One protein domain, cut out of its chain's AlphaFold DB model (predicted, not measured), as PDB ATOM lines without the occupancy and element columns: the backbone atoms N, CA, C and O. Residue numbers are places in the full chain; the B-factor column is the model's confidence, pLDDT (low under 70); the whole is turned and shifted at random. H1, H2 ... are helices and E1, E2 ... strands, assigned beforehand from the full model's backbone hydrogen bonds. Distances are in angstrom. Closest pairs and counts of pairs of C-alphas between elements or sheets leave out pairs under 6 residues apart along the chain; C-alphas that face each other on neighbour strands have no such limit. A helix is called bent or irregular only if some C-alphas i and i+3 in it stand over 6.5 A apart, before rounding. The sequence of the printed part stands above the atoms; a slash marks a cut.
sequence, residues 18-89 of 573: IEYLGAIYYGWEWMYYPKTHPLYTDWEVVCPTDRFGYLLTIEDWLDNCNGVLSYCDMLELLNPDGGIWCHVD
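AT A GLANCE: This is residues 18 to 89 of the 573 residues of the protein "CARDB domain-containing protein" of Deltaproteobacteria bacterium (UniProt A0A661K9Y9). One strongly twisted and curled antiparallel sheet of five strands makes the body, and two very short helices, H1 and H2, make a small head beyond it, next to E1 and the beginning of E2. Residues 24 to 29, of which 24 to 26 belong to H1, stick out. The printed part has 72 residues with two named helices and five named strands, along the chain E1 H1 H2 E2 E3 E4 E5; the sheet's order is E1 E2 E3 E4 E5, and the class is mixed, helices and strands. The whole is compact, with a radius of gyration of the C-alphas of 12.0 A, and spans 34 by 28 by 19 A.

HOW THE PARTS SIT: In the sheet, E3, residues 55 to 62, bends by 53 degrees at residue 59, and its pairing is staggered: residues 55 to 57 pair with E2, residues 42 to 47, and residues 57 to 62 with E4, residues 74 to 79. E2 and E3 are a hairpin, with N 43 and O 56 2.8 A apart, within hydrogen-bond range. E3 and E4 are a hairpin too, antiparallel at 149 degrees, with N 59 and O 76 at 2.9 A. E4 and the edge strand E5, residues 82 to 87, form a third hairpin, at 154 degrees, with N 77 and O 84 at 2.8 A. E2 to E5 make a meander, each strand the antiparallel neighbour of the one before. The other edge strand, E1, residues 18 to 20, is antiparallel to E2 at 144 degrees, with N 19 and O 44 at 2.8 A. From edge to edge the strands' lines turn by 98 degrees. H1, residues 22 to 26, is not on the sheet; its closest C-alpha pair with E2 is Gly 22 and Asp 42, 6.7 A. H2, residues 28 to 32, is only just not on the sheet, with 4 pairs of C-alphas within 10 A. H1 and H2 touch only at the corner, with the C-alphas of Ala 23 and Met 31 closest at 5.6 A. H1's O i to N i+4 pair is within hydrogen-bond range; H2 has 0 of 1, and 1 of 2 O i to N i+3 pairs. H2 is only just irregular: C-alphas 29 and 32 are 6.8 A apart.

IN THESE COORDINATES: E3, the longest strand, measures 20.8 A from C-alpha 55 at (67.839, 191.717, 225.084) to C-alpha 62. E5 measures 16.9 A and ends with C-alpha 87 at (77.245, 192.573, 209.786), E4 16.3 A, and E2 15.9 A. E1 begins with C-alpha 18 at (67.734, 187.868, 216.865) and measures 6.8 A; H1 measures 5.8 A and H2 8.7 A.

THE WHOLE: The two C-alphas farthest apart, those of Asp 50 and Cys 65, are 34.4 A apart. The printed part has no cut; the link E3 to E4, 11 residues, is long. Mean pLDDT of the printed part is 84.5, with residues 23 to 25, 27 to 28 and 81 under 70.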
ATOM      1  N   ILE A  18      68.438 186.957 215.973       88.75
ATOM      2  CA  ILE A  18      67.734 187.868 216.865       88.75
ATOM      3  C   ILE A  18      66.327 188.115 216.330       88.75
ATOM      4  O   ILE A  18      66.144 188.250 215.119       88.75
ATOM      5  N   GLU A  19      65.349 188.178 217.223       89.69
ATOM      6  CA  GLU A  19      63.936 188.379 216.904       89.69
ATOM      7  C   GLU A  19      63.452 189.742 217.400       89.69
ATOM      8  O   GLU A  19      63.878 190.220 218.450       89.69
ATOM      9  N   TYR A  20      62.596 190.404 216.617       90.56
ATOM     10  CA  TYR A  20      62.088 191.738 216.931       90.56
ATOM     11  C   TYR A  20      60.934 191.674 217.934       90.56
ATOM     12  O   TYR A  20      59.869 191.134 217.640       90.56
ATOM     13  N   LEU A  21      61.089 192.343 219.076       87.06
ATOM     14  CA  LEU A  21      60.114 192.292 220.168       87.06
ATOM     15  C   LEU A  21      58.919 193.233 219.986       87.06
ATOM     16  O   LEU A  21      57.896 193.086 220.652       87.06
ATOM     17  N   GLY A  22      59.006 194.227 219.098       77.50
ATOM     18  CA  GLY A  22      57.958 195.247 218.992       77.50
ATOM     19  C   GLY A  22      56.617 194.729 218.463       77.50
ATOM     20  O   GLY A  22      55.590 195.347 218.739       77.50
ATOM     21  N   ALA A  23      56.589 193.584 217.773       68.81
ATOM     22  CA  ALA A  23      55.336 192.951 217.356       68.81
ATOM     23  C   ALA A  23      54.467 192.528 218.559       68.81
ATOM     24  O   ALA A  23      53.243 192.635 218.486       68.81
ATOM     25  N   ILE A  24      55.093 192.144 219.679       68.94
ATOM     26  CA  ILE A  24      54.417 191.750 220.927       68.94
ATOM     27  C   ILE A  24      53.726 192.957 221.578       68.94
ATOM     28  O   ILE A  24      52.606 192.853 222.069       68.94
ATOM     29  N   TYR A  25      54.372 194.127 221.557       69.56
ATOM     30  CA  TYR A  25      53.896 195.317 222.275       69.56
ATOM     31  C   TYR A  25      53.006 196.246 221.441       69.56
ATOM     32  O   TYR A  25      52.185 196.976 222.000       69.56
ATOM     33  N   TYR A  26      53.179 196.254 220.117       72.50
ATOM     34  CA  TYR A  26      52.539 197.224 219.220       72.50
ATOM     35  C   TYR A  26      51.643 196.576 218.150       72.50
ATOM     36  O   TYR A  26      50.962 197.293 217.413       72.50
ATOM     37  N   GLY A  27      51.590 195.240 218.099       69.50
ATOM     38  CA  GLY A  27      50.791 194.456 217.157       69.50
ATOM     39  C   GLY A  27      51.545 194.066 215.879       69.50
ATOM     40  O   GLY A  27      52.549 194.672 215.503       69.50
ATOM     41  N   TRP A  28      51.022 193.055 215.179       67.56
ATOM     42  CA  TRP A  28      51.679 192.373 214.049       67.56
ATOM     43  C   TRP A  28      52.094 193.291 212.888       67.56
ATOM     44  O   TRP A  28      53.143 193.097 212.280       67.56
ATOM     45  N   GLU A  29      51.310 194.335 212.608       71.31
ATOM     46  CA  GLU A  29      51.562 195.322 211.543       71.31
ATOM     47  C   GLU A  29      52.948 196.000 211.675       71.31
ATOM     48  O   GLU A  29      53.519 196.474 210.690       71.31
ATOM     49  N   TRP A  30      53.520 196.019 212.886       76.12
ATOM     50  CA  TRP A  30      54.803 196.654 213.191       76.12
ATOM     51  C   TRP A  30      56.030 195.795 212.882       76.12
ATOM     52  O   TRP A  30      57.138 196.322 212.912       76.12
ATOM     53  N   MET A  31      55.880 194.525 212.489       78.56
ATOM     54  CA  MET A  31      57.032 193.690 212.104       78.56
ATOM     55  C   MET A  31      57.839 194.257 210.927       78.56
ATOM     56  O   MET A  31      59.024 193.976 210.770       78.56
ATOM     57  N   TYR A  32      57.204 195.077 210.087       81.25
ATOM     58  CA  TYR A  32      57.846 195.716 208.939       81.25
ATOM     59  C   TYR A  32      58.561 197.018 209.312       81.25
ATOM     60  O   TYR A  32      59.321 197.557 208.503       81.25
ATOM     61  N   TYR A  33      58.321 197.540 210.518       86.19
ATOM     62  CA  TYR A  33      58.864 198.816 210.969       86.19
ATOM     63  C   TYR A  33      60.400 198.813 211.029       86.19
ATOM     64  O   TYR A  33      60.999 199.684 210.385       86.19
ATOM     65  N   PRO A  34      61.071 197.814 211.642       90.56
ATOM     66  CA  PRO A  34      62.533 197.795 211.704       90.56
ATOM     67  C   PRO A  34      63.191 197.711 210.325       90.56
ATOM     68  O   PRO A  34      64.306 198.182 210.138       90.56
ATOM     69  N   LYS A  35      62.483 197.197 209.311       88.12
ATOM     70  CA  LYS A  35      63.006 197.119 207.942       88.12
ATOM     71  C   LYS A  35      63.271 198.490 207.316       88.12
ATOM     72  O   LYS A  35      64.076 198.600 206.397       88.12
ATOM     73  N   THR A  36      62.579 199.528 207.775       88.44
ATOM     74  CA  THR A  36      62.733 200.904 207.266       88.44
ATOM     75  C   THR A  36      63.213 201.883 208.334       88.44
ATOM     76  O   THR A  36      63.730 202.944 207.995       88.44
ATOM     77  N   HIS A  37      63.062 201.530 209.612       91.12
ATOM     78  CA  HIS A  37      63.429 202.345 210.767       91.12
ATOM     79  C   HIS A  37      64.049 201.454 211.865       91.12
ATOM     80  O   HIS A  37      63.434 201.270 212.913       91.12
ATOM     81  N   PRO A  38      65.238 200.860 211.637       92.88
ATOM     82  CA  PRO A  38      65.817 199.874 212.556       92.88
ATOM     83  C   PRO A  38      66.365 200.479 213.851       92.88
ATOM     84  O   PRO A  38      66.507 199.767 214.835       92.88
ATOM     85  N   LEU A  39      66.676 201.775 213.885       93.50
ATOM     86  CA  LEU A  39      67.244 202.415 215.074       93.50
ATOM     87  C   LEU A  39      66.264 202.398 216.254       93.50
ATOM     88  O   LEU A  39      65.075 202.676 216.083       93.50
ATOM     89  N   TYR A  40      66.792 202.142 217.449       91.69
ATOM     90  CA  TYR A  40      66.061 202.088 218.718       91.69
ATOM     91  C   TYR A  40      64.927 201.058 218.730       91.69
ATOM     92  O   TYR A  40      63.883 201.268 219.349       91.69
ATOM     93  N   THR A  41      65.121 199.960 218.005       91.88
ATOM     94  CA  THR A  41      64.241 198.796 218.065       91.88
ATOM     95  C   THR A  41      64.823 197.752 219.007       91.88
ATOM     96  O   THR A  41      66.040 197.561 219.025       91.88
ATOM     97  N   ASP A  42      63.948 197.105 219.778       91.19
ATOM     98  CA  ASP A  42      64.315 196.084 220.759       91.19
ATOM     99  C   ASP A  42      64.181 194.679 220.170       91.19
ATOM    100  O   ASP A  42      63.209 194.365 219.472       91.19
ATOM    101  N   TRP A  43      65.165 193.843 220.473       91.69
ATOM    102  CA  TRP A  43      65.327 192.498 219.946       91.69
ATOM    103  C   TRP A  43      65.734 191.533 221.051       91.69
ATOM    104  O   TRP A  43      66.337 191.938 222.045       91.69
ATOM    105  N   GLU A  44      65.474 190.250 220.847       89.69
ATOM    106  CA  GLU A  44      65.979 189.177 221.698       89.69
ATOM    107  C   GLU A  44      66.837 188.191 220.911       89.69
ATOM    108  O   GLU A  44      66.588 187.939 219.738       89.69
ATOM    109  N   VAL A  45      67.861 187.622 221.544       86.06
ATOM    110  CA  VAL A  45      68.639 186.527 220.955       86.06
ATOM    111  C   VAL A  45      67.822 185.240 220.999       86.06
ATOM    112  O   VAL A  45      67.420 184.797 222.071       86.06
ATOM    113  N   VAL A  46      67.660 184.603 219.842       82.50
ATOM    114  CA  VAL A  46      66.997 183.300 219.685       82.50
ATOM    115  C   VAL A  46      68.022 182.172 219.541       82.50
ATOM    116  O   VAL A  46      67.833 181.063 220.034       82.50
ATOM    117  N   CYS A  47      69.152 182.441 218.884       79.25
ATOM    118  CA  CYS A  47      70.215 181.456 218.705       79.25
ATOM    119  C   CYS A  47      71.586 182.146 218.695       79.25
ATOM    120  O   CYS A  47      71.731 183.190 218.048       79.25
ATOM    121  N   PRO A  48      72.602 181.581 219.374       74.88
ATOM    122  CA  PRO A  48      72.626 180.267 220.043       74.88
ATOM    123  C   PRO A  48      71.848 180.194 221.367       74.88
ATOM    124  O   PRO A  48      71.664 181.190 222.062       74.88
ATOM    125  N   THR A  49      71.380 178.985 221.699       70.38
ATOM    126  CA  THR A  49      70.450 178.716 222.815       70.38
ATOM    127  C   THR A  49      71.035 179.021 224.192       70.38
ATOM    128  O   THR A  49      70.295 179.337 225.117       70.38
ATOM    129  N   ASP A  50      72.363 179.000 224.333       74.25
ATOM    130  CA  ASP A  50      73.063 179.378 225.567       74.25
ATOM    131  C   ASP A  50      72.914 180.867 225.931       74.25
ATOM    132  O   ASP A  50      73.257 181.268 227.043       74.25
ATOM    133  N   ARG A  51      72.392 181.677 225.003       76.75
ATOM    134  CA  ARG A  51      72.111 183.111 225.149       76.75
ATOM    135  C   ARG A  51      70.672 183.468 224.775       76.75
ATOM    136  O   ARG A  51      70.390 184.640 224.540       76.75
ATOM    137  N   PHE A  52      69.774 182.485 224.728       80.75
ATOM    138  CA  PHE A  52      68.360 182.728 224.451       80.75
ATOM    139  C   PHE A  52      67.769 183.770 225.422       80.75
ATOM    140  O   PHE A  52      68.051 183.732 226.623       80.75
ATOM    141  N   GLY A  53      66.983 184.715 224.902       80.44
ATOM    142  CA  GLY A  53      66.317 185.767 225.681       80.44
ATOM    143  C   GLY A  53      67.201 186.962 226.064       80.44
ATOM    144  O   GLY A  53      66.765 187.847 226.802       80.44
ATOM    145  N   TYR A  54      68.449 187.031 225.588       85.69
ATOM    146  CA  TYR A  54      69.277 188.227 225.776       85.69
ATOM    147  C   TYR A  54      68.708 189.409 224.987       85.69
ATOM    148  O   TYR A  54      68.601 189.338 223.765       85.69
ATOM    149  N   LEU A  55      68.403 190.506 225.684       88.38
ATOM    150  CA  LEU A  55      67.839 191.717 225.084       88.38
ATOM    151  C   LEU A  55      68.913 192.602 224.449       88.38
ATOM    152  O   LEU A  55      69.963 192.859 225.048       88.38
ATOM    153  N   LEU A  56      68.606 193.095 223.254       90.00
ATOM    154  CA  LEU A  56      69.463 193.930 222.426       90.00
ATOM    155  C   LEU A  56      68.662 195.102 221.861       90.00
ATOM    156  O   LEU A  56      67.503 194.948 221.489       90.00
ATOM    157  N   THR A  57      69.309 196.249 221.709       92.56
ATOM    158  CA  THR A  57      68.748 197.407 221.010       92.56
ATOM    159  C   THR A  57      69.676 197.794 219.864       92.56
ATOM    160  O   THR A  57      70.894 197.833 220.039       92.56
ATOM    161  N   ILE A  58      69.133 198.085 218.680       93.38
ATOM    162  CA  ILE A  58      69.936 198.643 217.578       93.38
ATOM    163  C   ILE A  58      70.203 200.126 217.875       93.38
ATOM    164  O   ILE A  58      69.289 200.945 217.782       93.38
ATOM    165  N   GLU A  59      71.442 200.477 218.211       92.69
ATOM    166  CA  GLU A  59      71.839 201.851 218.567       92.69
ATOM    167  C   GLU A  59      72.313 202.658 217.350       92.69
ATOM    168  O   GLU A  59      72.021 203.850 217.242       92.69
ATOM    169  N   ASP A  60      72.994 202.006 216.404       92.69
ATOM    170  CA  ASP A  60      73.471 202.622 215.163       92.69
ATOM    171  C   ASP A  60      73.299 201.672 213.964       92.69
ATOM    172  O   ASP A  60      73.287 200.444 214.102       92.69
ATOM    173  N   TRP A  61      73.144 202.246 212.771       94.25
ATOM    174  CA  TRP A  61      72.908 201.532 211.517       94.25
ATOM    175  C   TRP A  61      73.643 202.218 210.366       94.25
ATOM    176  O   TRP A  61      73.323 203.341 209.968       94.25
ATOM    177  N   LEU A  62      74.609 201.508 209.783       94.06
ATOM    178  CA  LEU A  62      75.232 201.892 208.522       94.06
ATOM    179  C   LEU A  62      74.558 201.142 207.373       94.06
ATOM    180  O   LEU A  62      74.897 199.994 207.080       94.06
ATOM    181  N   ASP A  63      73.629 201.836 206.723       88.19
ATOM    182  CA  ASP A  63      72.976 201.416 205.483       88.19
ATOM    183  C   ASP A  63      73.994 201.321 204.331       88.19
ATOM    184  O   ASP A  63      74.795 202.235 204.090       88.19
ATOM    185  N   ASN A  64      73.922 200.242 203.553       83.69
ATOM    186  CA  ASN A  64      74.672 200.062 202.310       83.69
ATOM    187  C   ASN A  64      74.155 200.920 201.125       83.69
ATOM    188  O   ASN A  64      74.558 200.710 199.975       83.69
ATOM    189  N   CYS A  65      73.342 201.938 201.424       79.88
ATOM    190  CA  CYS A  65      72.723 202.927 200.537       79.88
ATOM    191  C   CYS A  65      71.506 202.418 199.755       79.88
ATOM    192  O   CYS A  65      71.213 202.953 198.678       79.88
ATOM    193  N   ASN A  66      70.795 201.411 200.262       84.12
ATOM    194  CA  ASN A  66      69.562 200.934 199.638       84.12
ATOM    195  C   ASN A  66      68.287 201.364 200.390       84.12
ATOM    196  O   ASN A  66      67.187 201.179 199.862       84.12
ATOM    197  N   GLY A  67      68.436 202.010 201.554       84.44
ATOM    198  CA  GLY A  67      67.347 202.610 202.322       84.44
ATOM    199  C   GLY A  67      66.469 201.609 203.073       84.44
ATOM    200  O   GLY A  67      65.377 201.987 203.500       84.44
ATOM    201  N   VAL A  68      66.901 200.353 203.208       90.88
ATOM    202  CA  VAL A  68      66.191 199.300 203.946       90.88
ATOM    203  C   VAL A  68      67.174 198.403 204.688       90.88
ATOM    204  O   VAL A  68      68.223 198.060 204.153       90.88
ATOM    205  N   LEU A  69      66.805 197.948 205.886       90.62
ATOM    206  CA  LEU A  69      67.619 196.985 206.622       90.62
ATOM    207  C   LEU A  69      67.754 195.694 205.804       90.62
ATOM    208  O   LEU A  69      66.751 195.040 205.488       90.62
ATOM    209  N   SER A  70      68.979 195.351 205.417       86.06
ATOM    210  CA  SER A  70      69.232 194.269 204.465       86.06
ATOM    211  C   SER A  70      70.673 193.749 204.506       86.06
ATOM    212  O   SER A  70      71.527 194.265 205.222       86.06
ATOM    213  N   TYR A  71      70.946 192.701 203.722       88.81
ATOM    214  CA  TYR A  71      72.279 192.114 203.583       88.81
ATOM    215  C   TYR A  71      73.364 193.171 203.322       88.81
ATOM    216  O   TYR A  71      73.194 194.007 202.440       88.81
ATOM    217  N   CYS A  72      74.500 193.071 204.015       87.75
ATOM    218  CA  CYS A  72      75.626 194.018 203.985       87.75
ATOM    219  C   CYS A  72      75.448 195.356 204.707       87.75
ATOM    220  O   CYS A  72      76.360 196.186 204.645       87.75
ATOM    221  N   ASP A  73      74.355 195.552 205.433       90.75
ATOM    222  CA  ASP A  73      74.303 196.619 206.428       90.75
ATOM    223  C   ASP A  73      75.160 196.268 207.648       90.75
ATOM    224  O   ASP A  73      75.449 195.098 207.923       90.75
ATOM    225  N   MET A  74      75.569 197.292 208.395       91.38
ATOM    226  CA  MET A  74      76.222 197.114 209.691       91.38
ATOM    227  C   MET A  74      75.336 197.691 210.788       91.38
ATOM    228  O   MET A  74      74.854 198.816 210.655       91.38
ATOM    229  N   LEU A  75      75.163 196.944 211.872       93.00
ATOM    230  CA  LEU A  75      74.392 197.345 213.044       93.00
ATOM    231  C   LEU A  75      75.300 197.433 214.260       93.00
ATOM    232  O   LEU A  75      76.137 196.554 214.460       93.00
ATOM    233  N   GLU A  76      75.099 198.448 215.090       92.06
ATOM    234  CA  GLU A  76      75.592 198.444 216.463       92.06
ATOM    235  C   GLU A  76      74.491 197.894 217.373       92.06
ATOM    236  O   GLU A  76      73.470 198.546 217.591       92.06
ATOM    237  N   LEU A  77      74.684 196.671 217.870       90.56
ATOM    238  CA  LEU A  77      73.791 196.033 218.831       90.56
ATOM    239  C   LEU A  77      74.264 196.379 220.240       90.56
ATOM    240  O   LEU A  77      75.382 196.032 220.631       90.56
ATOM    241  N   LEU A  78      73.413 197.067 220.990       87.38
ATOM    242  CA  LEU A  78      73.672 197.521 222.344       87.38
ATOM    243  C   LEU A  78      72.943 196.634 223.349       87.38
ATOM    244  O   LEU A  78      71.753 196.361 223.208       87.38
ATOM    245  N   ASN A  79      73.649 196.237 224.400       79.81
ATOM    246  CA  ASN A  79      73.052 195.689 225.609       79.81
ATOM    247  C   ASN A  79      73.480 196.539 226.830       79.81
ATOM    248  O   ASN A  79      74.287 197.463 226.687       79.81
ATOM    249  N   PRO A  80      72.980 196.251 228.047       72.69
ATOM    250  CA  PRO A  80      73.368 196.996 229.248       72.69
ATOM    251  C   PRO A  80      74.875 196.978 229.575       72.69
ATOM    252  O   PRO A  80      75.342 197.856 230.302       72.69
ATOM    253  N   ASP A  81      75.625 196.004 229.051       68.69
ATOM    254  CA  ASP A  81      77.038 195.769 229.363       68.69
ATOM    255  C   ASP A  81      78.006 196.334 228.297       68.69
ATOM    256  O   ASP A  81      79.183 196.556 228.595       68.69
ATOM    257  N   GLY A  82      77.534 196.635 227.078       75.69
ATOM    258  CA  GLY A  82      78.331 197.206 225.988       75.69
ATOM    259  C   GLY A  82      77.699 197.074 224.592       75.69
ATOM    260  O   GLY A  82      76.643 196.474 224.414       75.69
ATOM    261  N   GLY A  83      78.357 197.655 223.584       78.75
ATOM    262  CA  GLY A  83      77.936 197.599 222.177       78.75
ATOM    263  C   GLY A  83      78.851 196.725 221.318       78.75
ATOM    264  O   GLY A  83      80.063 196.670 221.560       78.75
ATOM    265  N   ILE A  84      78.285 196.056 220.309       84.44
ATOM    266  CA  ILE A  84      79.028 195.315 219.279       84.44
ATOM    267  C   ILE A  84      78.571 195.699 217.870       84.44
ATOM    268  O   ILE A  84      77.381 195.844 217.607       84.44
ATOM    269  N   TRP A  85      79.530 195.795 216.944       88.25
ATOM    270  CA  TRP A  85      79.248 195.952 215.521       88.25
ATOM    271  C   TRP A  85      79.077 194.604 214.821       88.25
ATOM    272  O   TRP A  85      80.025 193.825 214.705       88.25
ATOM    273  N   CYS A  86      77.889 194.376 214.275       87.75
ATOM    274  CA  CYS A  86      77.520 193.173 213.544       87.75
ATOM    275  C   CYS A  86      77.260 193.490 212.068       87.75
ATOM    276  O   CYS A  86      76.743 194.550 211.722       87.75
ATOM    277  N   HIS A  87      77.626 192.555 211.196       90.94
ATOM    278  CA  HIS A  87      77.245 192.573 209.786       90.94
ATOM    279  C   HIS A  87      75.902 191.859 209.616       90.94
ATOM    280  O   HIS A  87      75.706 190.787 210.189       90.94
ATOM    281  N   VAL A  88      75.002 192.424 208.815       90.12
ATOM    282  CA  VAL A  88      73.726 191.787 208.480       90.12
ATOM    283  C   VAL A  88      73.956 190.751 207.379       90.12
ATOM    284  O   VAL A  88      74.170 191.091 206.213       90.12
ATOM    285  N   ASP A  89      73.908 189.474 207.762       84.44
ATOM    286  CA  ASP A  89      73.993 188.330 206.842       84.44
ATOM    287  C   ASP A  89      72.647 188.032 206.158       84.44
ATOM    288  O   ASP A  89      72.625 187.629 204.997       84.44
TER     289      ASP A  89